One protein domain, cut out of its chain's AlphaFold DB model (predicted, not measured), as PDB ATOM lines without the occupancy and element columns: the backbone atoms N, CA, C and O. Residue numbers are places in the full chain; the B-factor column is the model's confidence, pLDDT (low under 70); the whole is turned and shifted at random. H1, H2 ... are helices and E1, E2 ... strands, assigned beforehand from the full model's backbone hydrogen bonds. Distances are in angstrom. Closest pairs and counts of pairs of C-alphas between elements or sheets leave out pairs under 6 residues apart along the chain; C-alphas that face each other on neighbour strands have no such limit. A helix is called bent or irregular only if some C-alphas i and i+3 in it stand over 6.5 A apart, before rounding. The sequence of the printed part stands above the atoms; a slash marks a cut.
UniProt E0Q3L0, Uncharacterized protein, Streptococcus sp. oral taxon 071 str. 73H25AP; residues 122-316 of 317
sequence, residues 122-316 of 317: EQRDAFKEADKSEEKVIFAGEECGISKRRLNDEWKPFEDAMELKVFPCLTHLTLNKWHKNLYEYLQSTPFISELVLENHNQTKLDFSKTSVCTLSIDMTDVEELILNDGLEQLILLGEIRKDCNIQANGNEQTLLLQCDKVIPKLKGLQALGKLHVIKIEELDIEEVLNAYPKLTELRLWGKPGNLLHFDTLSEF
ATOM      1  N   GLU A 122     150.171 129.380 140.233       96.56
ATOM      2  CA  GLU A 122     149.461 129.487 141.515       96.56
ATOM      3  C   GLU A 122     149.394 130.931 142.031       96.56
ATOM      4  O   GLU A 122     148.337 131.385 142.461       96.56
ATOM      5  N   GLN A 123     150.489 131.692 141.920       96.75
ATOM      6  CA  GLN A 123     150.507 133.096 142.336       96.75
ATOM      7  C   GLN A 123     149.624 133.957 141.429       96.75
ATOM      8  O   GLN A 123     148.901 134.830 141.908       96.75
ATOM      9  N   ARG A 124     149.652 133.704 140.115       97.56
ATOM     10  CA  ARG A 124     148.788 134.406 139.157       97.56
ATOM     11  C   ARG A 124     147.313 134.117 139.385       97.56
ATOM     12  O   ARG A 124     146.500 135.031 139.302       97.56
ATOM     13  N   ASP A 125     146.968 132.865 139.662       96.75
ATOM     14  CA  ASP A 125     145.591 132.466 139.941       96.75
ATOM     15  C   ASP A 125     145.099 133.122 141.239       96.75
ATOM     16  O   ASP A 125     144.035 133.736 141.223       96.75
ATOM     17  N   ALA A 126     145.908 133.112 142.305       96.75
ATOM     18  CA  ALA A 126     145.590 133.796 143.562       96.75
ATOM     19  C   ALA A 126     145.395 135.310 143.372       96.75
ATOM     20  O   ALA A 126     144.450 135.889 143.908       96.75
ATOM     21  N   PHE A 127     146.236 135.956 142.556       97.75
ATOM     22  CA  PHE A 127     146.049 137.356 142.167       97.75
ATOM     23  C   PHE A 127     144.694 137.563 141.472       97.75
ATOM     24  O   PHE A 127     143.938 138.461 141.832       97.75
ATOM     25  N   LYS A 128     144.365 136.733 140.473       97.69
ATOM     26  CA  LYS A 128     143.127 136.854 139.683       97.69
ATOM     27  C   LYS A 128     141.867 136.564 140.493       97.69
ATOM     28  O   LYS A 128     140.829 137.162 140.218       97.69
ATOM     29  N   GLU A 129     141.947 135.631 141.431       97.38
ATOM     30  CA  GLU A 129     140.869 135.314 142.362       97.38
ATOM     31  C   GLU A 129     140.643 136.478 143.327       97.38
ATOM     32  O   GLU A 129     139.519 136.967 143.434       97.38
ATOM     33  N   ALA A 130     141.717 137.000 143.931       97.62
ATOM     34  CA  ALA A 130     141.646 138.161 144.808       97.62
ATOM     35  C   ALA A 130     141.084 139.399 144.093       97.62
ATOM     36  O   ALA A 130     140.247 140.087 144.665       97.62
ATOM     37  N   ASP A 131     141.472 139.661 142.839       97.25
ATOM     38  CA  ASP A 131     140.988 140.813 142.058       97.25
ATOM     39  C   ASP A 131     139.468 140.795 141.834       97.25
ATOM     40  O   ASP A 131     138.832 141.845 141.765       97.25
ATOM     41  N   LYS A 132     138.879 139.598 141.746       96.12
ATOM     42  CA  LYS A 132     137.433 139.398 141.563       96.12
ATOM     43  C   LYS A 132     136.678 139.226 142.881       96.12
ATOM     44  O   LYS A 132     135.451 139.147 142.857       96.12
ATOM     45  N   SER A 133     137.392 139.119 143.997       97.12
ATOM     46  CA  SER A 133     136.816 138.849 145.306       97.12
ATOM     47  C   SER A 133     136.324 140.129 145.983       97.12
ATOM     48  O   SER A 133     136.946 141.190 145.900       97.12
ATOM     49  N   GLU A 134     135.217 140.003 146.712       97.06
ATOM     50  CA  GLU A 134     134.720 141.018 147.649       97.06
ATOM     51  C   GLU A 134     135.215 140.770 149.087       97.06
ATOM     52  O   GLU A 134     134.819 141.483 150.010       97.06
ATOM     53  N   GLU A 135     136.069 139.760 149.293       97.88
ATOM     54  CA  GLU A 135     136.640 139.426 150.597       97.88
ATOM     55  C   GLU A 135     137.457 140.584 151.172       97.88
ATOM     56  O   GLU A 135     138.149 141.332 150.468       97.88
ATOM     57  N   LYS A 136     137.389 140.706 152.498       97.88
ATOM     58  CA  LYS A 136     138.059 141.750 153.252       97.88
ATOM     59  C   LYS A 136     138.857 141.178 154.415       97.88
ATOM     60  O   LYS A 136     138.498 140.166 155.008       97.88
ATOM     61  N   VAL A 137     139.913 141.895 154.768       97.19
ATOM     62  CA  VAL A 137     140.834 141.609 155.866       97.19
ATOM     63  C   VAL A 137     140.985 142.847 156.742       97.19
ATOM     64  O   VAL A 137     140.856 143.975 156.267       97.19
ATOM     65  N   ILE A 138     141.268 142.652 158.029       97.00
ATOM     66  CA  ILE A 138     141.623 143.761 158.917       97.00
ATOM     67  C   ILE A 138     143.118 144.037 158.775       97.00
ATOM     68  O   ILE A 138     143.938 143.161 159.035       97.00
ATOM     69  N   PHE A 139     143.467 145.263 158.399       96.69
ATOM     70  CA  PHE A 139     144.845 145.729 158.280       96.69
ATOM     71  C   PHE A 139     144.965 147.130 158.877       96.69
ATOM     72  O   PHE A 139     144.145 148.001 158.586       96.69
ATOM     73  N   ALA A 140     145.967 147.346 159.735       93.25
ATOM     74  CA  ALA A 140     146.137 148.592 160.488       93.25
ATOM     75  C   ALA A 140     144.848 149.053 161.217       93.25
ATOM     76  O   ALA A 140     144.539 150.240 161.275       93.25
ATOM     77  N   GLY A 141     144.065 148.100 161.743       92.75
ATOM     78  CA  GLY A 141     142.811 148.372 162.462       92.75
ATOM     79  C   GLY A 141     141.597 148.693 161.582       92.75
ATOM     80  O   GLY A 141     140.527 148.960 162.120       92.75
ATOM     81  N   GLU A 142     141.726 148.635 160.254       94.19
ATOM     82  CA  GLU A 142     140.642 148.933 159.317       94.19
ATOM     83  C   GLU A 142     140.348 147.775 158.366       94.19
ATOM     84  O   GLU A 142     141.230 147.018 157.964       94.19
ATOM     85  N   GLU A 143     139.085 147.667 157.971       96.81
ATOM     86  CA  GLU A 143     138.626 146.675 157.010       96.81
ATOM     87  C   GLU A 143     139.042 147.075 155.582       96.81
ATOM     88  O   GLU A 143     138.664 148.130 155.075       96.81
ATOM     89  N   CYS A 144     139.835 146.229 154.926       96.88
ATOM     90  CA  CYS A 144     140.384 146.451 153.591       96.88
ATOM     91  C   CYS A 144     140.067 145.259 152.684       96.88
ATOM     92  O   CYS A 144     140.216 144.118 153.102       96.88
ATOM     93  N   GLY A 145     139.687 145.496 151.427       97.81
ATOM     94  CA  GLY A 145     139.544 144.409 150.452       97.81
ATOM     95  C   GLY A 145     140.888 143.745 150.138       97.81
ATOM     96  O   GLY A 145     141.896 144.443 150.001       97.81
ATOM     97  N   ILE A 146     140.911 142.421 149.963       97.62
ATOM     98  CA  ILE A 146     142.136 141.696 149.561       97.62
ATOM     99  C   ILE A 146     142.622 142.104 148.157       97.62
ATOM    100  O   ILE A 146     143.806 142.008 147.838       97.62
ATOM    101  N   SER A 147     141.716 142.655 147.340       97.50
ATOM    102  CA  SER A 147     141.972 143.230 146.015       97.50
ATOM    103  C   SER A 147     142.685 144.592 146.043       97.50
ATOM    104  O   SER A 147     142.883 145.215 144.995       97.50
ATOM    105  N   LYS A 148     143.081 145.093 147.222       96.81
ATOM    106  CA  LYS A 148     143.768 146.382 147.377       96.81
ATOM    107  C   LYS A 148     145.020 146.454 146.497       96.81
ATOM    108  O   LYS A 148     145.923 145.636 146.601       96.81
ATOM    109  N   ARG A 149     145.079 147.492 145.655       97.31
ATOM    110  CA  ARG A 149     146.128 147.662 144.629       97.31
ATOM    111  C   ARG A 149     147.243 148.626 145.012       97.31
ATOM    112  O   ARG A 149     148.340 148.546 144.464       97.31
ATOM    113  N   ARG A 150     146.946 149.557 145.921       97.94
ATOM    114  CA  ARG A 150     147.853 150.628 146.341       97.94
ATOM    115  C   ARG A 150     147.897 150.734 147.855       97.94
ATOM    116  O   ARG A 150     146.844 150.669 148.506       97.94
ATOM    117  N   LEU A 151     149.088 150.959 148.392       98.00
ATOM    118  CA  LEU A 151     149.303 151.216 149.808       98.00
ATOM    119  C   LEU A 151     150.364 152.302 150.000       98.00
ATOM    120  O   LEU A 151     151.344 152.353 149.264       98.00
ATOM    121  N   ASN A 152     150.126 153.161 150.986       97.94
ATOM    122  CA  ASN A 152     151.061 154.162 151.475       97.94
ATOM    123  C   ASN A 152     151.185 153.951 152.990       97.94
ATOM    124  O   ASN A 152     150.158 153.860 153.673       97.94
ATOM    125  N   ASP A 153     152.409 153.813 153.486       97.50
ATOM    126  CA  ASP A 153     152.693 153.491 154.885       97.50
ATOM    127  C   ASP A 153     152.404 154.641 155.865       97.50
ATOM    128  O   ASP A 153     152.119 154.375 157.030       97.50
ATOM    129  N   GLU A 154     152.374 155.897 155.417       95.88
ATOM    130  CA  GLU A 154     151.946 157.032 156.244       95.88
ATOM    131  C   GLU A 154     150.458 156.949 156.596       95.88
ATOM    132  O   GLU A 154     150.044 157.298 157.701       95.88
ATOM    133  N   TRP A 155     149.632 156.488 155.651       93.81
ATOM    134  CA  TRP A 155     148.181 156.374 155.845       93.81
ATOM    135  C   TRP A 155     147.769 155.011 156.399       93.81
ATOM    136  O   TRP A 155     146.705 154.879 157.004       93.81
ATOM    137  N   LYS A 156     148.578 153.981 156.140       94.94
ATOM    138  CA  LYS A 156     148.353 152.596 156.558       94.94
ATOM    139  C   LYS A 156     149.640 152.043 157.162       94.94
ATOM    140  O   LYS A 156     150.329 151.289 156.479       94.94
ATOM    141  N   PRO A 157     149.963 152.414 158.413       94.69
ATOM    142  CA  PRO A 157     151.219 152.029 159.032       94.69
ATOM    143  C   PRO A 157     151.282 150.522 159.277       94.69
ATOM    144  O   PRO A 157     150.299 149.892 159.667       94.69
ATOM    145  N   PHE A 158     152.471 149.976 159.071       96.75
ATOM    146  CA  PHE A 158     152.872 148.610 159.391       96.75
ATOM    147  C   PHE A 158     154.364 148.624 159.749       96.75
ATOM    148  O   PHE A 158     155.044 149.633 159.532       96.75
ATOM    149  N   GLU A 159     154.867 147.534 160.327       95.62
ATOM    150  CA  GLU A 159     156.280 147.431 160.722       95.62
ATOM    151  C   GLU A 159     157.036 146.376 159.904       95.62
ATOM    152  O   GLU A 159     158.205 146.574 159.555       95.62
ATOM    153  N   ASP A 160     156.384 145.254 159.578       98.19
ATOM    154  CA  ASP A 160     156.965 144.174 158.785       98.19
ATOM    155  C   ASP A 160     156.304 144.108 157.405       98.19
ATOM    156  O   ASP A 160     155.097 143.906 157.280       98.19
ATOM    157  N   ALA A 161     157.095 144.243 156.338       98.44
ATOM    158  CA  ALA A 161     156.585 144.205 154.969       98.44
ATOM    159  C   ALA A 161     155.901 142.869 154.630       98.44
ATOM    160  O   ALA A 161     155.063 142.816 153.731       98.44
ATOM    161  N   MET A 162     156.196 141.793 155.365       98.25
ATOM    162  CA  MET A 162     155.536 140.500 155.168       98.25
ATOM    163  C   MET A 162     154.044 140.529 155.520       98.25
ATOM    164  O   MET A 162     153.288 139.711 154.994       98.25
ATOM    165  N   GLU A 163     153.593 141.493 156.330       97.88
ATOM    166  CA  GLU A 163     152.170 141.721 156.615       97.88
ATOM    167  C   GLU A 163     151.385 142.085 155.346       97.88
ATOM    168  O   GLU A 163     150.200 141.779 155.240       97.88
ATOM    169  N   LEU A 164     152.043 142.662 154.334       98.06
ATOM    170  CA  LEU A 164     151.421 143.059 153.069       98.06
ATOM    171  C   LEU A 164     150.987 141.869 152.198       98.06
ATOM    172  O   LEU A 164     150.259 142.061 151.224       98.06
ATOM    173  N   LYS A 165     151.375 140.630 152.540       97.06
ATOM    174  CA  LYS A 165     150.932 139.414 151.829       97.06
ATOM    175  C   LYS A 165     149.424 139.173 151.912       97.06
ATOM    176  O   LYS A 165     148.896 138.414 151.105       97.06
ATOM    177  N   VAL A 166     148.727 139.851 152.825       97.06
ATOM    178  CA  VAL A 166     147.255 139.857 152.875       97.06
ATOM    179  C   VAL A 166     146.610 140.561 151.672       97.06
ATOM    180  O   VAL A 166     145.402 140.442 151.481       97.06
ATOM    181  N   PHE A 167     147.391 141.278 150.852       97.88
ATOM    182  CA  PHE A 167     146.931 141.955 149.637       97.88
ATOM    183  C   PHE A 167     147.586 141.360 148.377       97.88
ATOM    184  O   PHE A 167     148.538 141.939 147.847       97.88
ATOM    185  N   PRO A 168     147.081 140.234 147.833       96.88
ATOM    186  CA  PRO A 168     147.651 139.608 146.635       96.88
ATOM    187  C   PRO A 168     147.674 140.524 145.405       96.88
ATOM    188  O   PRO A 168     148.511 140.357 144.525       96.88
ATOM    189  N   CYS A 169     146.757 141.494 145.343       97.88
ATOM    190  CA  CYS A 169     146.620 142.438 144.235       97.88
ATOM    191  C   CYS A 169     147.469 143.707 144.376       97.88
ATOM    192  O   CYS A 169     147.313 144.617 143.552       97.88
ATOM    193  N   LEU A 170     148.314 143.811 145.407       97.88
ATOM    194  CA  LEU A 170     149.135 144.994 145.624       97.88
ATOM    195  C   LEU A 170     150.150 145.133 144.486       97.88
ATOM    196  O   LEU A 170     150.908 144.214 144.193       97.88
ATOM    197  N   THR A 171     150.134 146.290 143.830       97.75
ATOM    198  CA  THR A 171     151.002 146.595 142.681       97.75
ATOM    199  C   THR A 171     151.755 147.911 142.852       97.75
ATOM    200  O   THR A 171     152.768 148.119 142.192       97.75
ATOM    201  N   HIS A 172     151.278 148.796 143.734       98.44
ATOM    202  CA  HIS A 172     151.898 150.089 144.007       98.44
ATOM    203  C   HIS A 172     152.127 150.253 145.505       98.44
ATOM    204  O   HIS A 172     151.186 150.129 146.299       98.44
ATOM    205  N   LEU A 173     153.361 150.571 145.870       98.31
ATOM    206  CA  LEU A 173     153.767 150.733 147.254       98.31
ATOM    207  C   LEU A 173     154.512 152.057 147.425       98.31
ATOM    208  O   LEU A 173     155.495 152.308 146.737       98.31
ATOM    209  N   THR A 174     154.037 152.894 148.342       98.69
ATOM    210  CA  THR A 174     154.713 154.124 148.763       98.69
ATOM    211  C   THR A 174     155.159 153.964 150.204       98.69
ATOM    212  O   THR A 174     154.329 153.702 151.074       98.69
ATOM    213  N   LEU A 175     156.461 154.085 150.434       98.69
ATOM    214  CA  LEU A 175     157.100 153.899 151.727       98.69
ATOM    215  C   LEU A 175     157.874 155.158 152.098       98.69
ATOM    216  O   LEU A 175     158.764 155.563 151.355       98.69
ATOM    217  N   ASN A 176     157.572 155.731 153.258       97.75
ATOM    218  CA  ASN A 176     158.266 156.892 153.805       97.75
ATOM    219  C   ASN A 176     159.282 156.525 154.906       97.75
ATOM    220  O   ASN A 176     159.708 157.368 155.694       97.75
ATOM    221  N   LYS A 177     159.631 155.240 155.014       97.38
ATOM    222  CA  LYS A 177     160.731 154.719 155.834       97.38
ATOM    223  C   LYS A 177     161.164 153.344 155.331       97.38
ATOM    224  O   LYS A 177     160.478 152.696 154.539       97.38
ATOM    225  N   TRP A 178     162.290 152.855 155.843       97.94
ATOM    226  CA  TRP A 178     162.679 151.459 155.655       97.94
ATOM    227  C   TRP A 178     161.867 150.533 156.569       97.94
ATOM    228  O   TRP A 178     161.776 150.775 157.774       97.94
ATOM    229  N   HIS A 179     161.323 149.453 156.006       98.31
ATOM    230  CA  HIS A 179     160.526 148.460 156.735       98.31
ATOM    231  C   HIS A 179     161.268 147.139 156.897       98.31
ATOM    232  O   HIS A 179     162.087 146.744 156.058       98.31
ATOM    233  N   LYS A 180     160.957 146.414 157.975       98.38
ATOM    234  CA  LYS A 180     161.512 145.079 158.205       98.38
ATOM    235  C   LYS A 180     161.095 144.143 157.063       98.38
ATOM    236  O   LYS A 180     159.969 144.213 156.581       98.38
ATOM    237  N   ASN A 181     162.016 143.280 156.627       98.56
ATOM    238  CA  ASN A 181     161.811 142.283 155.566       98.56
ATOM    239  C   ASN A 181     161.361 142.840 154.200       98.56
ATOM    240  O   ASN A 181     160.873 142.078 153.366       98.56
ATOM    241  N   LEU A 182     161.564 144.135 153.920       98.50
ATOM    242  CA  LEU A 182     161.152 144.745 152.649       98.50
ATOM    243  C   LEU A 182     161.695 143.991 151.424       98.50
ATOM    244  O   LEU A 182     160.939 143.677 150.508       98.50
ATOM    245  N   TYR A 183     162.980 143.628 151.424       98.25
ATOM    246  CA  TYR A 183     163.556 142.850 150.325       98.25
ATOM    247  C   TYR A 183     162.929 141.463 150.176       98.25
ATOM    248  O   TYR A 183     162.660 141.044 149.055       98.25
ATOM    249  N   GLU A 184     162.675 140.753 151.276       98.44
ATOM    250  CA  GLU A 184     162.048 139.426 151.231       98.44
ATOM    251  C   GLU A 184     160.628 139.507 150.654       98.44
ATOM    252  O   GLU A 184     160.232 138.686 149.819       98.44
ATOM    253  N   TYR A 185     159.875 140.538 151.040       98.44
ATOM    254  CA  TYR A 185     158.552 140.795 150.491       98.44
ATOM    255  C   TYR A 185     158.607 141.068 148.982       98.44
ATOM    256  O   TYR A 185     157.913 140.389 148.224       98.44
ATOM    257  N   LEU A 186     159.463 141.995 148.536       97.81
ATOM    258  CA  LEU A 186     159.599 142.358 147.119       97.81
ATOM    259  C   LEU A 186     160.092 141.189 146.250       97.81
ATOM    260  O   LEU A 186     159.647 141.043 145.116       97.81
ATOM    261  N   GLN A 187     160.984 140.343 146.772       96.50
ATOM    262  CA  GLN A 187     161.482 139.157 146.062       96.50
ATOM    263  C   GLN A 187     160.432 138.044 145.967       96.50
ATOM    264  O   GLN A 187     160.423 137.284 145.002       96.50
ATOM    265  N   SER A 188     159.551 137.926 146.965       95.50
ATOM    266  CA  SER A 188     158.493 136.905 146.982       95.50
ATOM    267  C   SER A 188     157.155 137.369 146.399       95.50
ATOM    268  O   SER A 188     156.250 136.547 146.270       95.50
ATOM    269  N   THR A 189     157.030 138.649 146.029       95.38
ATOM    270  CA  THR A 189     155.792 139.255 145.512       95.38
ATOM    271  C   THR A 189     156.043 139.885 144.136       95.38
ATOM    272  O   THR A 189     156.307 141.086 144.041       95.38
ATOM    273  N   PRO A 190     155.923 139.111 143.042       94.75
ATOM    274  CA  PRO A 190     156.299 139.537 141.689       94.75
ATOM    275  C   PRO A 190     155.287 140.498 141.031       94.75
ATOM    276  O   PRO A 190     155.288 140.679 139.815       94.75
ATOM    277  N   PHE A 191     154.393 141.097 141.820       96.38
ATOM    278  CA  PHE A 191     153.321 141.971 141.343       96.38
ATOM    279  C   PHE A 191     153.568 143.454 141.633       96.38
ATOM    280  O   PHE A 191     152.898 144.293 141.036       96.38
ATOM    281  N   ILE A 192     154.529 143.801 142.499       97.06
ATOM    282  CA  ILE A 192     154.858 145.204 142.783       97.06
ATOM    283  C   ILE A 192     155.498 145.826 141.543       97.06
ATOM    284  O   ILE A 192     156.680 145.634 141.283       97.06
ATOM    285  N   SER A 193     154.705 146.570 140.775       95.75
ATOM    286  CA  SER A 193     155.149 147.253 139.564       95.75
ATOM    287  C   SER A 193     155.721 148.635 139.852       95.75
ATOM    288  O   SER A 193     156.629 149.058 139.145       95.75
ATOM    289  N   GLU A 194     155.203 149.332 140.866       98.50
ATOM    290  CA  GLU A 194     155.640 150.680 141.237       98.50
ATOM    291  C   GLU A 194     156.021 150.728 142.717       98.50
ATOM    292  O   GLU A 194     155.227 150.358 143.586       98.50
ATOM    293  N   LEU A 195     157.236 151.197 142.993       98.81
ATOM    294  CA  LEU A 195     157.742 151.419 144.340       98.81
ATOM    295  C   LEU A 195     158.223 152.863 144.467       98.81
ATOM    296  O   LEU A 195     159.083 153.296 143.706       98.81
ATOM    297  N   VAL A 196     157.693 153.577 145.454       98.81
ATOM    298  CA  VAL A 196     158.234 154.846 145.942       98.81
ATOM    299  C   VAL A 196     158.837 154.582 147.312       98.81
ATOM    300  O   VAL A 196     158.144 154.060 148.185       98.81
ATOM    301  N   LEU A 197     160.114 154.902 147.492       98.56
ATOM    302  CA  LEU A 197     160.823 154.707 148.749       98.56
ATOM    303  C   LEU A 197     161.585 155.984 149.119       98.56
ATOM    304  O   LEU A 197     162.581 156.338 148.492       98.56
ATOM    305  N   GLU A 198     161.103 156.658 150.153       98.00
ATOM    306  CA  GLU A 198     161.632 157.912 150.690       98.00
ATOM    307  C   GLU A 198     162.108 157.717 152.134       98.00
ATOM    308  O   GLU A 198     161.702 156.762 152.804       98.00
ATOM    309  N   ASN A 199     162.994 158.599 152.618       96.19
ATOM    310  CA  ASN A 199     163.437 158.632 154.022       96.19
ATOM    311  C   ASN A 199     163.898 157.260 154.570       96.19
ATOM    312  O   ASN A 199     163.722 156.920 155.744       96.19
ATOM    313  N   HIS A 200     164.499 156.437 153.709       96.69
ATOM    314  CA  HIS A 200     164.843 155.053 154.033       96.69
ATOM    315  C   HIS A 200     166.187 154.901 154.763       96.69
ATOM    316  O   HIS A 200     166.462 153.834 155.316       96.69
ATOM    317  N   ASN A 201     167.018 155.949 154.795       96.00
ATOM    318  CA  ASN A 201     168.300 155.995 155.512       96.00
ATOM    319  C   ASN A 201     169.262 154.839 155.153       96.00
ATOM    320  O   ASN A 201     169.984 154.334 156.013       96.00
ATOM    321  N   GLN A 202     169.240 154.376 153.898       97.31
ATOM    322  CA  GLN A 202     170.134 153.322 153.405       97.31
ATOM    323  C   GLN A 202     171.172 153.937 152.473       97.31
ATOM    324  O   GLN A 202     170.824 154.762 151.639       97.31
ATOM    325  N   THR A 203     172.417 153.480 152.557       97.31
ATOM    326  CA  THR A 203     173.484 153.918 151.642       97.31
ATOM    327  C   THR A 203     173.671 152.974 150.455       97.31
ATOM    328  O   THR A 203     174.260 153.351 149.444       97.31
ATOM    329  N   LYS A 204     173.165 151.738 150.563       97.88
ATOM    330  CA  LYS A 204     173.237 150.713 149.521       97.88
ATOM    331  C   LYS A 204     171.887 150.052 149.325       97.88
ATOM    332  O   LYS A 204     171.293 149.553 150.283       97.88
ATOM    333  N   LEU A 205     171.434 150.020 148.081       98.31
ATOM    334  CA  LEU A 205     170.136 149.486 147.701       98.31
ATOM    335  C   LEU A 205     170.296 148.437 146.604       98.31
ATOM    336  O   LEU A 205     170.913 148.702 145.576       98.31
ATOM    337  N   ASP A 206     169.729 147.252 146.817       97.88
ATOM    338  CA  ASP A 206     169.798 146.142 145.869       97.88
ATOM    339  C   ASP A 206     168.398 145.644 145.504       97.88
ATOM    340  O   ASP A 206     167.763 144.876 146.227       97.88
ATOM    341  N   PHE A 207     167.931 146.080 144.339       97.50
ATOM    342  CA  PHE A 207     166.667 145.670 143.748       97.50
ATOM    343  C   PHE A 207     166.836 144.589 142.676       97.50
ATOM    344  O   PHE A 207     165.842 144.244 142.038       97.50
ATOM    345  N   SER A 208     168.034 144.018 142.488       96.12
ATOM    346  CA  SER A 208     168.345 143.078 141.394       96.12
ATOM    347  C   SER A 208     167.442 141.844 141.338       96.12
ATOM    348  O   SER A 208     167.218 141.291 140.266       96.12
ATOM    349  N   LYS A 209     166.899 141.422 142.485       95.38
ATOM    350  CA  LYS A 209     166.025 140.244 142.623       95.38
ATOM    351  C   LYS A 209     164.533 140.582 142.707       95.38
ATOM    352  O   LYS A 209     163.739 139.736 143.107       95.38
ATOM    353  N   THR A 210     164.154 141.820 142.412       95.38
ATOM    354  CA  THR A 210     162.762 142.285 142.489       95.38
ATOM    355  C   THR A 210     162.132 142.382 141.102       95.38
ATOM    356  O   THR A 210     162.837 142.396 140.098       95.38
ATOM    357  N   SER A 211     160.802 142.485 141.046       93.56
ATOM    358  CA  SER A 211     160.038 142.642 139.796       93.56
ATOM    359  C   SER A 211     159.556 144.080 139.548       93.56
ATOM    360  O   SER A 211     158.624 144.287 138.773       93.56
ATOM    361  N   VAL A 212     160.150 145.071 140.223       96.00
ATOM    362  CA  VAL A 212     159.717 146.476 140.135       96.00
ATOM    363  C   VAL A 212     159.997 147.033 138.741       96.00
ATOM    364  O   VAL A 212     161.128 146.963 138.265       96.00
ATOM    365  N   CYS A 213     158.982 147.635 138.115       95.00
ATOM    366  CA  CYS A 213     159.083 148.261 136.792       95.00
ATOM    367  C   CYS A 213     159.360 149.768 136.882       95.00
ATOM    368  O   CYS A 213     160.118 150.300 136.073       95.00
ATOM    369  N   THR A 214     158.778 150.442 137.875       98.19
ATOM    370  CA  THR A 214     158.966 151.870 138.144       98.19
ATOM    371  C   THR A 214     159.452 152.053 139.574       98.19
ATOM    372  O   THR A 214     158.736 151.738 140.525       98.19
ATOM    373  N   LEU A 215     160.666 152.572 139.727       98.56
ATOM    374  CA  LEU A 215     161.290 152.823 141.022       98.56
ATOM    375  C   LEU A 215     161.477 154.327 141.211       98.56
ATOM    376  O   LEU A 215     162.234 154.947 140.471       98.56
ATOM    377  N   SER A 216     160.810 154.901 142.209       98.62
ATOM    378  CA  SER A 216     161.092 156.246 142.708       98.62
ATOM    379  C   SER A 216     161.842 156.127 144.022       98.62
ATOM    380  O   SER A 216     161.352 155.487 144.951       98.62
ATOM    381  N   ILE A 217     163.031 156.703 144.092       98.19
ATOM    382  CA  ILE A 217     163.939 156.468 145.209       98.19
ATOM    383  C   ILE A 217     164.559 157.781 145.673       98.19
ATOM    384  O   ILE A 217     165.042 158.570 144.860       98.19
ATOM    385  N   ASP A 218     164.516 158.022 146.977       97.50
ATOM    386  CA  ASP A 218     165.279 159.093 147.609       97.50
ATOM    387  C   ASP A 218     166.770 158.748 147.574       97.50
ATOM    388  O   ASP A 218     167.213 157.761 148.147       97.50
ATOM    389  N   MET A 219     167.552 159.542 146.849       96.31
ATOM    390  CA  MET A 219     168.977 159.287 146.642       96.31
ATOM    391  C   MET A 219     169.865 159.880 147.738       96.31
ATOM    392  O   MET A 219     171.093 159.744 147.659       96.31
ATOM    393  N   THR A 220     169.273 160.517 148.752       94.94
ATOM    394  CA  THR A 220     170.009 161.121 149.865       94.94
ATOM    395  C   THR A 220     170.855 160.053 150.561       94.94
ATOM    396  O   THR A 220     170.355 159.014 150.984       94.94
ATOM    397  N   ASP A 221     172.166 160.294 150.636       94.69
ATOM    398  CA  ASP A 221     173.181 159.371 151.166       94.69
ATOM    399  C   ASP A 221     173.370 158.034 150.416       94.69
ATOM    400  O   ASP A 221     174.202 157.218 150.822       94.69
ATOM    401  N   VAL A 222     172.700 157.818 149.278       97.12
ATOM    402  CA  VAL A 222     172.847 156.591 148.478       97.12
ATOM    403  C   VAL A 222     174.167 156.598 147.701       97.12
ATOM    404  O   VAL A 222     174.403 157.416 146.810       97.12
ATOM    405  N   GLU A 223     175.029 155.634 148.012       96.75
ATOM    406  CA  GLU A 223     176.320 155.406 147.353       96.75
ATOM    407  C   GLU A 223     176.208 154.382 146.217       96.75
ATOM    408  O   GLU A 223     176.907 154.491 145.207       96.75
ATOM    409  N   GLU A 224     175.336 153.384 146.376       97.62
ATOM    410  CA  GLU A 224     175.204 152.258 145.452       97.62
ATOM    411  C   GLU A 224     173.739 151.840 145.275       97.62
ATOM    412  O   GLU A 224     173.036 151.581 146.253       97.62
ATOM    413  N   LEU A 225     173.300 151.734 144.019       97.69
ATOM    414  CA  LEU A 225     171.962 151.289 143.637       97.69
ATOM    415  C   LEU A 225     172.053 150.213 142.545       97.69
ATOM    416  O   LEU A 225     172.523 150.471 141.439       97.69
ATOM    417  N   ILE A 226     171.579 149.007 142.840       97.62
ATOM    418  CA  ILE A 226     171.543 147.882 141.899       97.62
ATOM    419  C   ILE A 226     170.097 147.681 141.445       97.62
ATOM    420  O   ILE A 226     169.201 147.493 142.267       97.62
ATOM    421  N   LEU A 227     169.859 147.740 140.137       97.00
ATOM    422  CA  LEU A 227     168.533 147.644 139.524       97.00
ATOM    423  C   LEU A 227     168.252 146.209 139.059       97.00
ATOM    424  O   LEU A 227     169.175 145.448 138.767       97.00
ATOM    425  N   ASN A 228     166.977 145.832 138.956       94.31
ATOM    426  CA  ASN A 228     166.606 144.604 138.245       94.31
ATOM    427  C   ASN A 228     166.699 144.799 136.722       94.31
ATOM    428  O   ASN A 228     166.747 145.923 136.222       94.31
ATOM    429  N   ASP A 229     166.721 143.689 135.989       88.75
ATOM    430  CA  ASP A 229     166.835 143.655 134.528       88.75
ATOM    431  C   ASP A 229     165.557 144.100 133.790       88.75
ATOM    432  O   ASP A 229     165.612 144.389 132.596       88.75
ATOM    433  N   GLY A 230     164.423 144.180 134.491       89.81
ATOM    434  CA  GLY A 230     163.121 144.597 133.975       89.81
ATOM    435  C   GLY A 230     162.701 146.021 134.351       89.81
ATOM    436  O   GLY A 230     161.565 146.397 134.054       89.81
ATOM    437  N   LEU A 231     163.565 146.814 135.000       94.50
ATOM    438  CA  LEU A 231     163.219 148.175 135.410       94.50
ATOM    439  C   LEU A 231     163.087 149.076 134.178       94.50
ATOM    440  O   LEU A 231     164.042 149.270 133.430       94.50
ATOM    441  N   GLU A 232     161.910 149.658 133.990       94.56
ATOM    442  CA  GLU A 232     161.587 150.507 132.842       94.56
ATOM    443  C   GLU A 232     161.797 151.989 133.155       94.56
ATOM    444  O   GLU A 232     162.160 152.760 132.267       94.56
ATOM    445  N   GLN A 233     161.588 152.391 134.411       97.25
ATOM    446  CA  GLN A 233     161.713 153.778 134.837       97.25
ATOM    447  C   GLN A 233     162.362 153.899 136.217       97.25
ATOM    448  O   GLN A 233     161.931 153.270 137.185       97.25
ATOM    449  N   LEU A 234     163.362 154.774 136.306       97.81
ATOM    450  CA  LEU A 234     164.001 155.204 137.542       97.81
ATOM    451  C   LEU A 234     163.740 156.701 137.748       97.81
ATOM    452  O   LEU A 234     164.126 157.517 136.915       97.81
ATOM    453  N   ILE A 235     163.096 157.058 138.855       98.00
ATOM    454  CA  ILE A 235     162.807 158.438 139.251       98.00
ATOM    455  C   ILE A 235     163.680 158.770 140.459       98.00
ATOM    456  O   ILE A 235     163.572 158.136 141.508       98.00
ATOM    457  N   LEU A 236     164.552 159.762 140.309       96.81
ATOM    458  CA  LEU A 236     165.446 160.191 141.378       96.81
ATOM    459  C   LEU A 236     164.778 161.286 142.209       96.81
ATOM    460  O   LEU A 236     164.394 162.329 141.677       96.81
ATOM    461  N   LEU A 237     164.669 161.043 143.509       95.44
ATOM    462  CA  LEU A 237     164.184 161.984 144.511       95.44
ATOM    463  C   LEU A 237     165.350 162.406 145.423       95.44
ATOM    464  O   LEU A 237     166.409 161.776 145.422       95.44
ATOM    465  N   GLY A 238     165.154 163.464 146.209       92.50
ATOM    466  CA  GLY A 238     166.134 163.905 147.207       92.50
ATOM    467  C   GLY A 238     167.447 164.449 146.631       92.50
ATOM    468  O   GLY A 238     167.517 164.891 145.481       92.50
ATOM    469  N   GLU A 239     168.489 164.480 147.464       91.81
ATOM    470  CA  GLU A 239     169.817 164.964 147.076       91.81
ATOM    471  C   GLU A 239     170.664 163.832 146.490       91.81
ATOM    472  O   GLU A 239     170.868 162.796 147.113       91.81
ATOM    473  N   ILE A 240     171.210 164.040 145.289       92.00
ATOM    474  CA  ILE A 240     171.989 163.017 144.585       92.00
ATOM    475  C   ILE A 240     173.483 163.269 144.786       92.00
ATOM    476  O   ILE A 240     174.021 164.310 144.396       92.00
ATOM    477  N   ARG A 241     174.187 162.269 145.321       89.50
ATOM    478  CA  ARG A 241     175.648 162.297 145.450       89.50
ATOM    479  C   ARG A 241     176.338 162.204 144.087       89.50
ATOM    480  O   ARG A 241     175.982 161.384 143.247       89.50
ATOM    481  N   LYS A 242     177.398 162.999 143.895       83.19
ATOM    482  CA  LYS A 242     178.178 163.067 142.636       83.19
ATOM    483  C   LYS A 242     178.915 161.773 142.274       83.19
ATOM    484  O   LYS A 242     179.412 161.647 141.159       83.19
ATOM    485  N   ASP A 243     179.091 160.869 143.228       84.94
ATOM    486  CA  ASP A 243     179.846 159.629 143.084       84.94
ATOM    487  C   ASP A 243     178.974 158.371 143.157       84.94
ATOM    488  O   ASP A 243     179.530 157.269 143.135       84.94
ATOM    489  N   CYS A 244     177.645 158.533 143.175       93.06
ATOM    490  CA  CYS A 244     176.693 157.430 143.231       93.06
ATOM    491  C   CYS A 244     176.876 156.469 142.046       93.06
ATOM    492  O   CYS A 244     176.960 156.883 140.880       93.06
ATOM    493  N   ASN A 245     176.946 155.175 142.359       95.31
ATOM    494  CA  ASN A 245     177.106 154.101 141.392       95.31
ATOM    495  C   ASN A 245     175.787 153.357 141.173       95.31
ATOM    496  O   ASN A 245     175.240 152.778 142.109       95.31
ATOM    497  N   ILE A 246     175.318 153.325 139.928       95.56
ATOM    498  CA  ILE A 246     174.109 152.605 139.527       95.56
ATOM    499  C   ILE A 246     174.494 151.407 138.662       95.56
ATOM    500  O   ILE A 246     175.220 151.546 137.684       95.56
ATOM    501  N   GLN A 247     173.979 150.228 138.997       95.44
ATOM    502  CA  GLN A 247     174.162 149.009 138.213       95.44
ATOM    503  C   GLN A 247     172.831 148.618 137.562       95.44
ATOM    504  O   GLN A 247     171.917 148.170 138.250       95.44
ATOM    505  N   ALA A 248     172.708 148.789 136.244       88.31
ATOM    506  CA  ALA A 248     171.457 148.589 135.500       88.31
ATOM    507  C   ALA A 248     171.350 147.237 134.764       88.31
ATOM    508  O   ALA A 248     170.415 147.028 133.992       88.31
ATOM    509  N   ASN A 249     172.294 146.319 135.005       81.94
ATOM    510  CA  ASN A 249     172.266 144.925 134.541       81.94
ATOM    511  C   ASN A 249     171.951 144.742 133.038       81.94
ATOM    512  O   ASN A 249     171.332 143.756 132.636       81.94
ATOM    513  N   GLY A 250     172.405 145.668 132.184       78.50
ATOM    514  CA  GLY A 250     172.243 145.570 130.733       78.50
ATOM    515  C   GLY A 250     170.914 146.111 130.190       78.50
ATOM    516  O   GLY A 250     170.610 145.855 129.020       78.50
ATOM    517  N   ASN A 251     170.097 146.796 131.001       81.88
ATOM    518  CA  ASN A 251     168.825 147.405 130.583       81.88
ATOM    519  C   ASN A 251     168.906 148.932 130.358       81.88
ATOM    520  O   ASN A 251     167.894 149.610 130.206       81.88
ATOM    521  N   GLU A 252     170.110 149.501 130.307       88.00
ATOM    522  CA  GLU A 252     170.347 150.952 130.276       88.00
ATOM    523  C   GLU A 252     169.669 151.640 129.078       88.00
ATOM    524  O   GLU A 252     169.127 152.736 129.201       88.00
ATOM    525  N   GLN A 253     169.678 150.995 127.909       87.62
ATOM    526  CA  GLN A 253     169.195 151.589 126.654       87.62
ATOM    527  C   GLN A 253     167.669 151.720 126.582       87.62
ATOM    528  O   GLN A 253     167.150 152.514 125.801       87.62
ATOM    529  N   THR A 254     166.929 150.926 127.351       87.56
ATOM    530  CA  THR A 254     165.459 150.981 127.389       87.56
ATOM    531  C   THR A 254     164.958 151.743 128.615       87.56
ATOM    532  O   THR A 254     163.829 152.245 128.579       87.56
ATOM    533  N   LEU A 255     165.805 151.859 129.647       93.75
ATOM    534  CA  LEU A 255     165.546 152.570 130.889       93.75
ATOM    535  C   LEU A 255     165.270 154.054 130.634       93.75
ATOM    536  O   LEU A 255     166.019 154.754 129.947       93.75
ATOM    537  N   LEU A 256     164.198 154.531 131.261       96.06
ATOM    538  CA  LEU A 256     163.916 155.942 131.431       96.06
ATOM    539  C   LEU A 256     164.451 156.432 132.775       96.06
ATOM    540  O   LEU A 256     163.958 156.026 133.825       96.06
ATOM    541  N   LEU A 257     165.408 157.356 132.739       96.88
ATOM    542  CA  LEU A 257     165.798 158.128 133.913       96.88
ATOM    543  C   LEU A 257     164.969 159.410 133.990       96.88
ATOM    544  O   LEU A 257     164.916 160.172 133.025       96.88
ATOM    545  N   GLN A 258     164.366 159.678 135.144       96.88
ATOM    546  CA  GLN A 258     163.708 160.944 135.438       96.88
ATOM    547  C   GLN A 258     164.387 161.640 136.618       96.88
ATOM    548  O   GLN A 258     164.590 161.029 137.668       96.88
ATOM    549  N   CYS A 259     164.699 162.924 136.462       93.88
ATOM    550  CA  CYS A 259     165.273 163.750 137.523       93.88
ATOM    551  C   CYS A 259     164.703 165.176 137.528       93.88
ATOM    552  O   CYS A 259     164.130 165.657 136.545       93.88
ATOM    553  N   ASP A 260     164.893 165.856 138.658       90.69
ATOM    554  CA  ASP A 260     164.458 167.231 138.872       90.69
ATOM    555  C   ASP A 260     165.614 168.218 138.648       90.69
ATOM    556  O   ASP A 260     166.699 168.053 139.205       90.69
ATOM    557  N   LYS A 261     165.327 169.312 137.932       85.62
ATOM    558  CA  LYS A 261     166.134 170.538 137.760       85.62
ATOM    559  C   LYS A 261     167.471 170.387 137.029       85.62
ATOM    560  O   LYS A 261     167.716 171.153 136.106       85.62
ATOM    561  N   VAL A 262     168.333 169.467 137.455       84.06
ATOM    562  CA  VAL A 262     169.730 169.351 137.011       84.06
ATOM    563  C   VAL A 262     170.051 167.945 136.516       84.06
ATOM    564  O   VAL A 262     169.401 166.969 136.895       84.06
ATOM    565  N   ILE A 263     171.091 167.841 135.689       87.62
ATOM    566  CA  ILE A 263     171.606 166.554 135.220       87.62
ATOM    567  C   ILE A 263     172.441 165.898 136.322       87.62
ATOM    568  O   ILE A 263     173.457 166.461 136.743       87.62
ATOM    569  N   PRO A 264     172.045 164.712 136.811       87.38
ATOM    570  CA  PRO A 264     172.778 164.053 137.872       87.38
ATOM    571  C   PRO A 264     174.068 163.431 137.321       87.38
ATOM    572  O   PRO A 264     174.086 162.781 136.278       87.38
ATOM    573  N   LYS A 265     175.173 163.603 138.051       83.06
ATOM    574  CA  LYS A 265     176.465 162.990 137.707       83.06
ATOM    575  C   LYS A 265     176.510 161.571 138.267       83.06
ATOM    576  O   LYS A 265     176.971 161.363 139.382       83.06
ATOM    577  N   LEU A 266     175.984 160.619 137.500       88.62
ATOM    578  CA  LEU A 266     175.851 159.214 137.898       88.62
ATOM    579  C   LEU A 266     176.885 158.333 137.201       88.62
ATOM    580  O   LEU A 266     177.203 158.536 136.027       88.62
ATOM    581  N   LYS A 267     177.375 157.308 137.902       90.56
ATOM    582  CA  LYS A 267     178.183 156.239 137.299       90.56
ATOM    583  C   LYS A 267     177.295 155.053 136.930       90.56
ATOM    584  O   LYS A 267     176.373 154.724 137.667       90.56
ATOM    585  N   GLY A 268     177.609 154.409 135.807       90.44
ATOM    586  CA  GLY A 268     176.996 153.142 135.387       90.44
ATOM    587  C   GLY A 268     175.761 153.266 134.486       90.44
ATOM    588  O   GLY A 268     175.195 152.256 134.092       90.44
ATOM    589  N   LEU A 269     175.386 154.489 134.092       92.12
ATOM    590  CA  LEU A 269     174.304 154.760 133.133       92.12
ATOM    591  C   LEU A 269     174.810 155.353 131.803       92.12
ATOM    592  O   LEU A 269     174.095 156.084 131.128       92.12
ATOM    593  N   GLN A 270     176.041 155.047 131.383       89.56
ATOM    594  CA  GLN A 270     176.628 155.616 130.154       89.56
ATOM    595  C   GLN A 270     175.894 155.194 128.869       89.56
ATOM    596  O   GLN A 270     176.020 155.852 127.837       89.56
ATOM    597  N   ALA A 271     175.146 154.090 128.920       91.56
ATOM    598  CA  ALA A 271     174.316 153.595 127.825       91.56
ATOM    599  C   ALA A 271     172.828 153.973 127.974       91.56
ATOM    600  O   ALA A 271     171.994 153.359 127.311       91.56
ATOM    601  N   LEU A 272     172.496 154.946 128.838       94.00
ATOM    602  CA  LEU A 272     171.120 155.386 129.074       94.00
ATOM    603  C   LEU A 272     170.442 155.809 127.766       94.00
ATOM    604  O   LEU A 272     170.967 156.650 127.037       94.00
ATOM    605  N   GLY A 273     169.265 155.246 127.496       91.38
ATOM    606  CA  GLY A 273     168.525 155.547 126.272       91.38
ATOM    607  C   GLY A 273     167.565 156.725 126.381       91.38
ATOM    608  O   GLY A 273     167.364 157.414 125.379       91.38
ATOM    609  N   LYS A 274     166.970 156.973 127.557       95.06
ATOM    610  CA  LYS A 274     165.924 157.993 127.728       95.06
ATOM    611  C   LYS A 274     166.108 158.804 129.004       95.06
ATOM    612  O   LYS A 274     166.339 158.246 130.076       95.06
ATOM    613  N   LEU A 275     165.942 160.118 128.888       95.44
ATOM    614  CA  LEU A 275     166.114 161.067 129.983       95.44
ATOM    615  C   LEU A 275     164.978 162.081 129.979       95.44
ATOM    616  O   LEU A 275     164.763 162.799 128.999       95.44
ATOM    617  N   HIS A 276     164.257 162.150 131.094       95.44
ATOM    618  CA  HIS A 276     163.218 163.142 131.335       95.44
ATOM    619  C   HIS A 276     163.662 164.068 132.468       95.44
ATOM    620  O   HIS A 276     163.808 163.637 133.609       95.44
ATOM    621  N   VAL A 277     163.850 165.351 132.168       93.12
ATOM    622  CA  VAL A 277     164.209 166.358 133.175       93.12
ATOM    623  C   VAL A 277     163.011 167.261 133.414       93.12
ATOM    624  O   VAL A 277     162.511 167.908 132.486       93.12
ATOM    625  N   ILE A 278     162.537 167.302 134.657       91.62
ATOM    626  CA  ILE A 278     161.391 168.125 135.046       91.62
ATOM    627  C   ILE A 278     161.820 169.324 135.896       91.62
ATOM    628  O   ILE A 278     162.871 169.322 136.530       91.62
ATOM    629  N   LYS A 279     160.976 170.362 135.931       88.94
ATOM    630  CA  LYS A 279     161.202 171.617 136.672       88.94
ATOM    631  C   LYS A 279     162.511 172.323 136.282       88.94
ATOM    632  O   LYS A 279     163.150 172.930 137.135       88.94
ATOM    633  N   ILE A 280     162.891 172.254 135.007       88.25
ATOM    634  CA  ILE A 280     164.065 172.970 134.487       88.25
ATOM    635  C   ILE A 280     163.895 174.493 134.572       88.25
ATOM    636  O   ILE A 280     162.818 175.028 134.295       88.25
ATOM    637  N   GLU A 281     164.983 175.166 134.937       87.12
ATOM    638  CA  GLU A 281     165.152 176.628 134.864       87.12
ATOM    639  C   GLU A 281     166.247 176.985 133.848       87.12
ATOM    640  O   GLU A 281     166.078 177.886 133.030       87.12
ATOM    641  N   GLU A 282     167.335 176.223 133.840       88.88
ATOM    642  CA  GLU A 282     168.413 176.289 132.858       88.88
ATOM    643  C   GLU A 282     168.985 174.882 132.668       88.88
ATOM    644  O   GLU A 282     169.059 174.113 133.629       88.88
ATOM    645  N   LEU A 283     169.343 174.528 131.434       90.25
ATOM    646  CA  LEU A 283     169.942 173.238 131.109       90.25
ATOM    647  C   LEU A 283     170.967 173.388 129.985       90.25
ATOM    648  O   LEU A 283     170.655 173.942 128.931       90.25
ATOM    649  N   ASP A 284     172.157 172.836 130.187       91.81
ATOM    650  CA  ASP A 284     173.189 172.751 129.159       91.81
ATOM    651  C   ASP A 284     173.076 171.434 128.378       91.81
ATOM    652  O   ASP A 284     173.171 170.343 128.947       91.81
ATOM    653  N   ILE A 285     172.845 171.531 127.067       91.31
ATOM    654  CA  ILE A 285     172.703 170.365 126.189       91.31
ATOM    655  C   ILE A 285     174.034 169.611 126.039       91.31
ATOM    656  O   ILE A 285     174.031 168.380 125.952       91.31
ATOM    657  N   GLU A 286     175.169 170.311 126.097       91.88
ATOM    658  CA  GLU A 286     176.495 169.690 126.035       91.88
ATOM    659  C   GLU A 286     176.750 168.824 127.283       91.88
ATOM    660  O   GLU A 286     177.281 167.714 127.192       91.88
ATOM    661  N   GLU A 287     176.302 169.272 128.463       91.44
ATOM    662  CA  GLU A 287     176.383 168.472 129.692       91.44
ATOM    663  C   GLU A 287     175.546 167.188 129.604       91.44
ATOM    664  O   GLU A 287     175.994 166.135 130.069       91.44
ATOM    665  N   VAL A 288     174.365 167.244 128.974       91.44
ATOM    666  CA  VAL A 288     173.518 166.060 128.744       91.44
ATOM    667  C   VAL A 288     174.242 165.045 127.862       91.44
ATOM    668  O   VAL A 288     174.306 163.868 128.220       91.44
ATOM    669  N   LEU A 289     174.809 165.491 126.738       88.62
ATOM    670  CA  LEU A 289     175.542 164.633 125.802       88.62
ATOM    671  C   LEU A 289     176.761 163.979 126.451       88.62
ATOM    672  O   LEU A 289     176.994 162.781 126.279       88.62
ATOM    673  N   ASN A 290     177.512 164.752 127.235       90.00
ATOM    674  CA  ASN A 290     178.691 164.263 127.940       90.00
ATOM    675  C   ASN A 290     178.339 163.219 129.010       90.00
ATOM    676  O   ASN A 290     179.071 162.243 129.184       90.00
ATOM    677  N   ALA A 291     177.227 163.406 129.726       89.94
ATOM    678  CA  ALA A 291     176.765 162.457 130.735       89.94
ATOM    679  C   ALA A 291     176.160 161.186 130.111       89.94
ATOM    680  O   ALA A 291     176.421 160.078 130.588       89.94
ATOM    681  N   TYR A 292     175.380 161.341 129.038       92.31
ATOM    682  CA  TYR A 292     174.581 160.277 128.425       92.31
ATOM    683  C   TYR A 292     174.758 160.244 126.896       92.31
ATOM    684  O   TYR A 292     173.837 160.562 126.143       92.31
ATOM    685  N   PRO A 293     175.919 159.786 126.394       90.50
ATOM    686  CA  PRO A 293     176.267 159.853 124.969       90.50
ATOM    687  C   PRO A 293     175.481 158.888 124.063       90.50
ATOM    688  O   PRO A 293     175.729 158.816 122.858       90.50
ATOM    689  N   LYS A 294     174.591 158.068 124.634       91.69
ATOM    690  CA  LYS A 294     173.752 157.081 123.930       91.69
ATOM    691  C   LYS A 294     172.262 157.420 123.980       91.69
ATOM    692  O   LYS A 294     171.442 156.578 123.624       91.69
ATOM    693  N   LEU A 295     171.929 158.628 124.424       92.56
ATOM    694  CA  LEU A 295     170.554 159.058 124.579       92.56
ATOM    695  C   LEU A 295     169.847 159.138 123.222       92.56
ATOM    696  O   LEU A 295     170.335 159.783 122.300       92.56
ATOM    697  N   THR A 296     168.678 158.512 123.141       91.12
ATOM    698  CA  THR A 296     167.794 158.515 121.962       91.12
ATOM    699  C   THR A 296     166.528 159.338 122.197       91.12
ATOM    700  O   THR A 296     165.849 159.734 121.252       91.12
ATOM    701  N   GLU A 297     166.202 159.621 123.462       93.25
ATOM    702  CA  GLU A 297     165.051 160.426 123.857       93.25
ATOM    703  C   GLU A 297     165.433 161.402 124.976       93.25
ATOM    704  O   GLU A 297     165.822 160.990 126.071       93.25
ATOM    705  N   LEU A 298     165.252 162.699 124.715       92.75
ATOM    706  CA  LEU A 298     165.345 163.765 125.709       92.75
ATOM    707  C   LEU A 298     163.989 164.463 125.824       92.75
ATOM    708  O   LEU A 298     163.505 165.056 124.857       92.75
ATOM    709  N   ARG A 299     163.378 164.425 127.011       92.75
ATOM    710  CA  ARG A 299     162.165 165.193 127.313       92.75
ATOM    711  C   ARG A 299     162.451 166.206 128.405       92.75
ATOM    712  O   ARG A 299     162.927 165.859 129.479       92.75
ATOM    713  N   LEU A 300     162.087 167.452 128.138       90.88
ATOM    714  CA  LEU A 300     162.307 168.573 129.037       90.88
ATOM    715  C   LEU A 300     160.965 169.205 129.401       90.88
ATOM    716  O   LEU A 300     160.168 169.516 128.514       90.88
ATOM    717  N   TRP A 301     160.700 169.396 130.693       88.31
ATOM    718  CA  TRP A 301     159.479 170.051 131.166       88.31
ATOM    719  C   TRP A 301     159.776 171.010 132.318       88.31
ATOM    720  O   TRP A 301     160.447 170.648 133.276       88.31
ATOM    721  N   GLY A 302     159.259 172.236 132.279       77.44
ATOM    722  CA  GLY A 302     159.477 173.206 133.350       77.44
ATOM    723  C   GLY A 302     158.777 174.538 133.109       77.44
ATOM    724  O   GLY A 302     157.949 174.671 132.207       77.44
ATOM    725  N   LYS A 303     159.117 175.524 133.945       73.69
ATOM    726  CA  LYS A 303     158.829 176.948 133.689       73.69
ATOM    727  C   LYS A 303     159.666 177.412 132.475       73.69
ATOM    728  O   LYS A 303     160.522 176.639 132.057       73.69
ATOM    729  N   PRO A 304     159.429 178.590 131.853       62.28
ATOM    730  CA  PRO A 304     160.247 179.033 130.717       62.28
ATOM    731  C   PRO A 304     161.725 179.066 131.123       62.28
ATOM    732  O   PRO A 304     162.142 179.960 131.854       62.28
ATOM    733  N   GLY A 305     162.464 178.041 130.704       73.56
ATOM    734  CA  GLY A 305     163.861 177.825 131.042       73.56
ATOM    735  C   GLY A 305     164.754 177.999 129.822       73.56
ATOM    736  O   GLY A 305     164.284 177.916 128.685       73.56
ATOM    737  N   ASN A 306     166.035 178.262 130.059       85.88
ATOM    738  CA  ASN A 306     167.017 178.469 128.998       85.88
ATOM    739  C   ASN A 306     167.720 177.157 128.642       85.88
ATOM    740  O   ASN A 306     168.102 176.393 129.528       85.88
ATOM    741  N   LEU A 307     167.919 176.917 127.345       89.31
ATOM    742  CA  LEU A 307     168.782 175.845 126.856       89.31
ATOM    743  C   LEU A 307     170.103 176.458 126.401       89.31
ATOM    744  O   LEU A 307     170.113 177.305 125.505       89.31
ATOM    745  N   LEU A 308     171.198 176.040 127.026       91.12
ATOM    746  CA  LEU A 308     172.550 176.421 126.629       91.12
ATOM    747  C   LEU A 308     173.087 175.411 125.608       91.12
ATOM    748  O   LEU A 308     172.669 174.252 125.601       91.12
ATOM    749  N   HIS A 309     173.972 175.872 124.723       92.88
ATOM    750  CA  HIS A 309     174.603 175.057 123.674       92.88
ATOM    751  C   HIS A 309     173.605 174.251 122.827       92.88
ATOM    752  O   HIS A 309     173.843 173.099 122.471       92.88
ATOM    753  N   PHE A 310     172.455 174.847 122.498       90.44
ATOM    754  CA  PHE A 310     171.391 174.173 121.748       90.44
ATOM    755  C   PHE A 310     171.841 173.676 120.361       90.44
ATOM    756  O   PHE A 310     171.280 172.723 119.829       90.44
ATOM    757  N   ASP A 311     172.867 174.290 119.774       90.31
ATOM    758  CA  ASP A 311     173.500 173.866 118.524       90.31
ATOM    759  C   ASP A 311     174.102 172.448 118.591       90.31
ATOM    760  O   ASP A 311     174.071 171.719 117.589       90.31
ATOM    761  N   THR A 312     174.526 172.003 119.778       90.50
ATOM    762  CA  THR A 312     175.029 170.636 120.014       90.50
ATOM    763  C   THR A 312     173.933 169.573 119.922       90.50
ATOM    764  O   THR A 312     174.229 168.389 119.796       90.50
ATOM    765  N   LEU A 313     172.647 169.958 119.871       86.75
ATOM    766  CA  LEU A 313     171.540 169.011 119.691       86.75
ATOM    767  C   LEU A 313     171.690 168.168 118.409       86.75
ATOM    768  O   LEU A 313     171.222 167.034 118.348       86.75
ATOM    769  N   SER A 314     172.368 168.705 117.391       87.50
ATOM    770  CA  SER A 314     172.669 167.986 116.147       87.50
ATOM    771  C   SER A 314     173.601 166.777 116.318       87.50
ATOM    772  O   SER A 314     173.713 165.967 115.398       87.50
ATOM    773  N   GLU A 315     174.247 166.630 117.479       87.19
ATOM    774  CA  GLU A 315     175.168 165.534 117.792       87.19
ATOM    775  C   GLU A 315     174.483 164.310 118.427       87.19
ATOM    776  O   GLU A 315     175.092 163.235 118.483       87.19
ATOM    777  N   PHE A 316     173.222 164.435 118.869       82.25
ATOM    778  CA  PHE A 316     172.422 163.283 119.307       82.25
ATOM    779  C   PHE A 316     172.222 162.305 118.138       82.25
ATOM    780  O   PHE A 316     172.030 162.717 116.992       82.25
TER     781      PHE A 316
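What this domain is: This is residues 122 to 316 of the 317 residues of an uncharacterized protein of Streptococcus sp. oral taxon 071 str. 73H25AP (UniProt E0Q3L0). The chain is wound in stacked turns, a short solenoid bowed into an arc, with one wall made by a long, curled sheet of eight parallel strands. From each strand to the next the chain makes its way back through H2, H3, the short strands E6, E8 and E10, residues 261 to 273 and H4 in turn; H1 and the hairpin E1 E2 lie at one end of the stack, H5 and the bent strands E12 and E13 at the other. The printed part has 195 residues with five named helices and thirteen named strands, in the order H1 E1 E2 E3 H2 E4 H3 E5 E6 E7 E8 E9 E10 E11 E12 H4 E13 H5, and its class is mixed, helices and strands. The large sheet runs E3 E4 E5 E7 E9 E11 E12 E13. The whole is compact by its radius of gyration of the C-alphas, 18.9 A, yet elongated, with spans of 60 by 31 by 30 A.

How they stand to each other: H1, residues 122 to 132, touches no other helix. E1, residues 136 to 139, and E2, residues 142 to 145, form an antiparallel hairpin, with N 137 and O 144 2.8 A apart. The large sheet, twisted and curled like part of a barrel, has its edge strand E3 at residues 150 to 152. H2, residues 161 to 166, leads to E4, residues 172 to 175, and E3, H2, E4 is a strand-helix-strand unit, two parallel neighbour strands with a helix between, its crossover right-handed. N 174 and O 151 are 2.9 A apart. H3, residues 182 to 188, and E5, residues 194 to 197, complete a second right-handed unit with E4; N 196 and O 173 are 2.8 A apart. H2 and H3 touch, the closest C-alphas being those of Ala 161 and Leu 182, 5.2 A apart, at a steep tilt of 44 degrees, the same way. E6, E8 and E10, residues 204 to 206, 224 to 226 and 245 to 247, make a parallel sheet of their own in that order, with N 226 and O 205 2.8 A apart and N 225 and O 245 2.9 A apart. E7, residues 214 to 218, E9, residues 233 to 237, and E11, residues 256 to 260, continue the large sheet; N 216 and O 195 are 2.8 A apart, N 235 and O 215 2.8 A, and N 258 and O 234 2.8 A. E12, residues 274 to 284, bends by 133 degrees at residue 281, and E13, residues 297 to 308, by 129 degrees at residue 303. Across the neighbour strands E11 and E12, N 276 and O 257 are within hydrogen-bond range at 2.8 A, and across the neighbour strands E12 and E13, N 279 and O 301 are within hydrogen-bond range at 2.7 A. H4, residues 285 to 291, only grazes the large sheet with residues 285 to 288; E12, H4, E13 is the third right-handed unit. H4 touches H5, residues 310 to 315, at Ile 285 and Phe 310, their closest C-alphas, 6.0 A apart. In H1, H3 and H4 every O i to N i+4 pair is within hydrogen-bond range; in H2 and in H5 0 of 2 are, beside 3 of 3 O i to N i+3 pairs in each.

Where its parts are: H1 begins at C-alpha 122, (149.461, 129.487, 141.515), and is 15.6 A long. E7 and E11 are each 13.5 A long and E9 is 12.9 A. E12 measures 16.5 A and E13 17.9 A from first to last C-alpha. H5 ends at C-alpha 315, (175.168, 165.534, 117.792).

The domain as a whole: The two C-alphas farthest apart, those of Glu 135 and Asp 311, are 59.8 A apart. The printed part has no cut. The link from E11 to E12, 13 residues, is long. The mean pLDDT of the printed part is 93.8, and residue 304 alone is under 70.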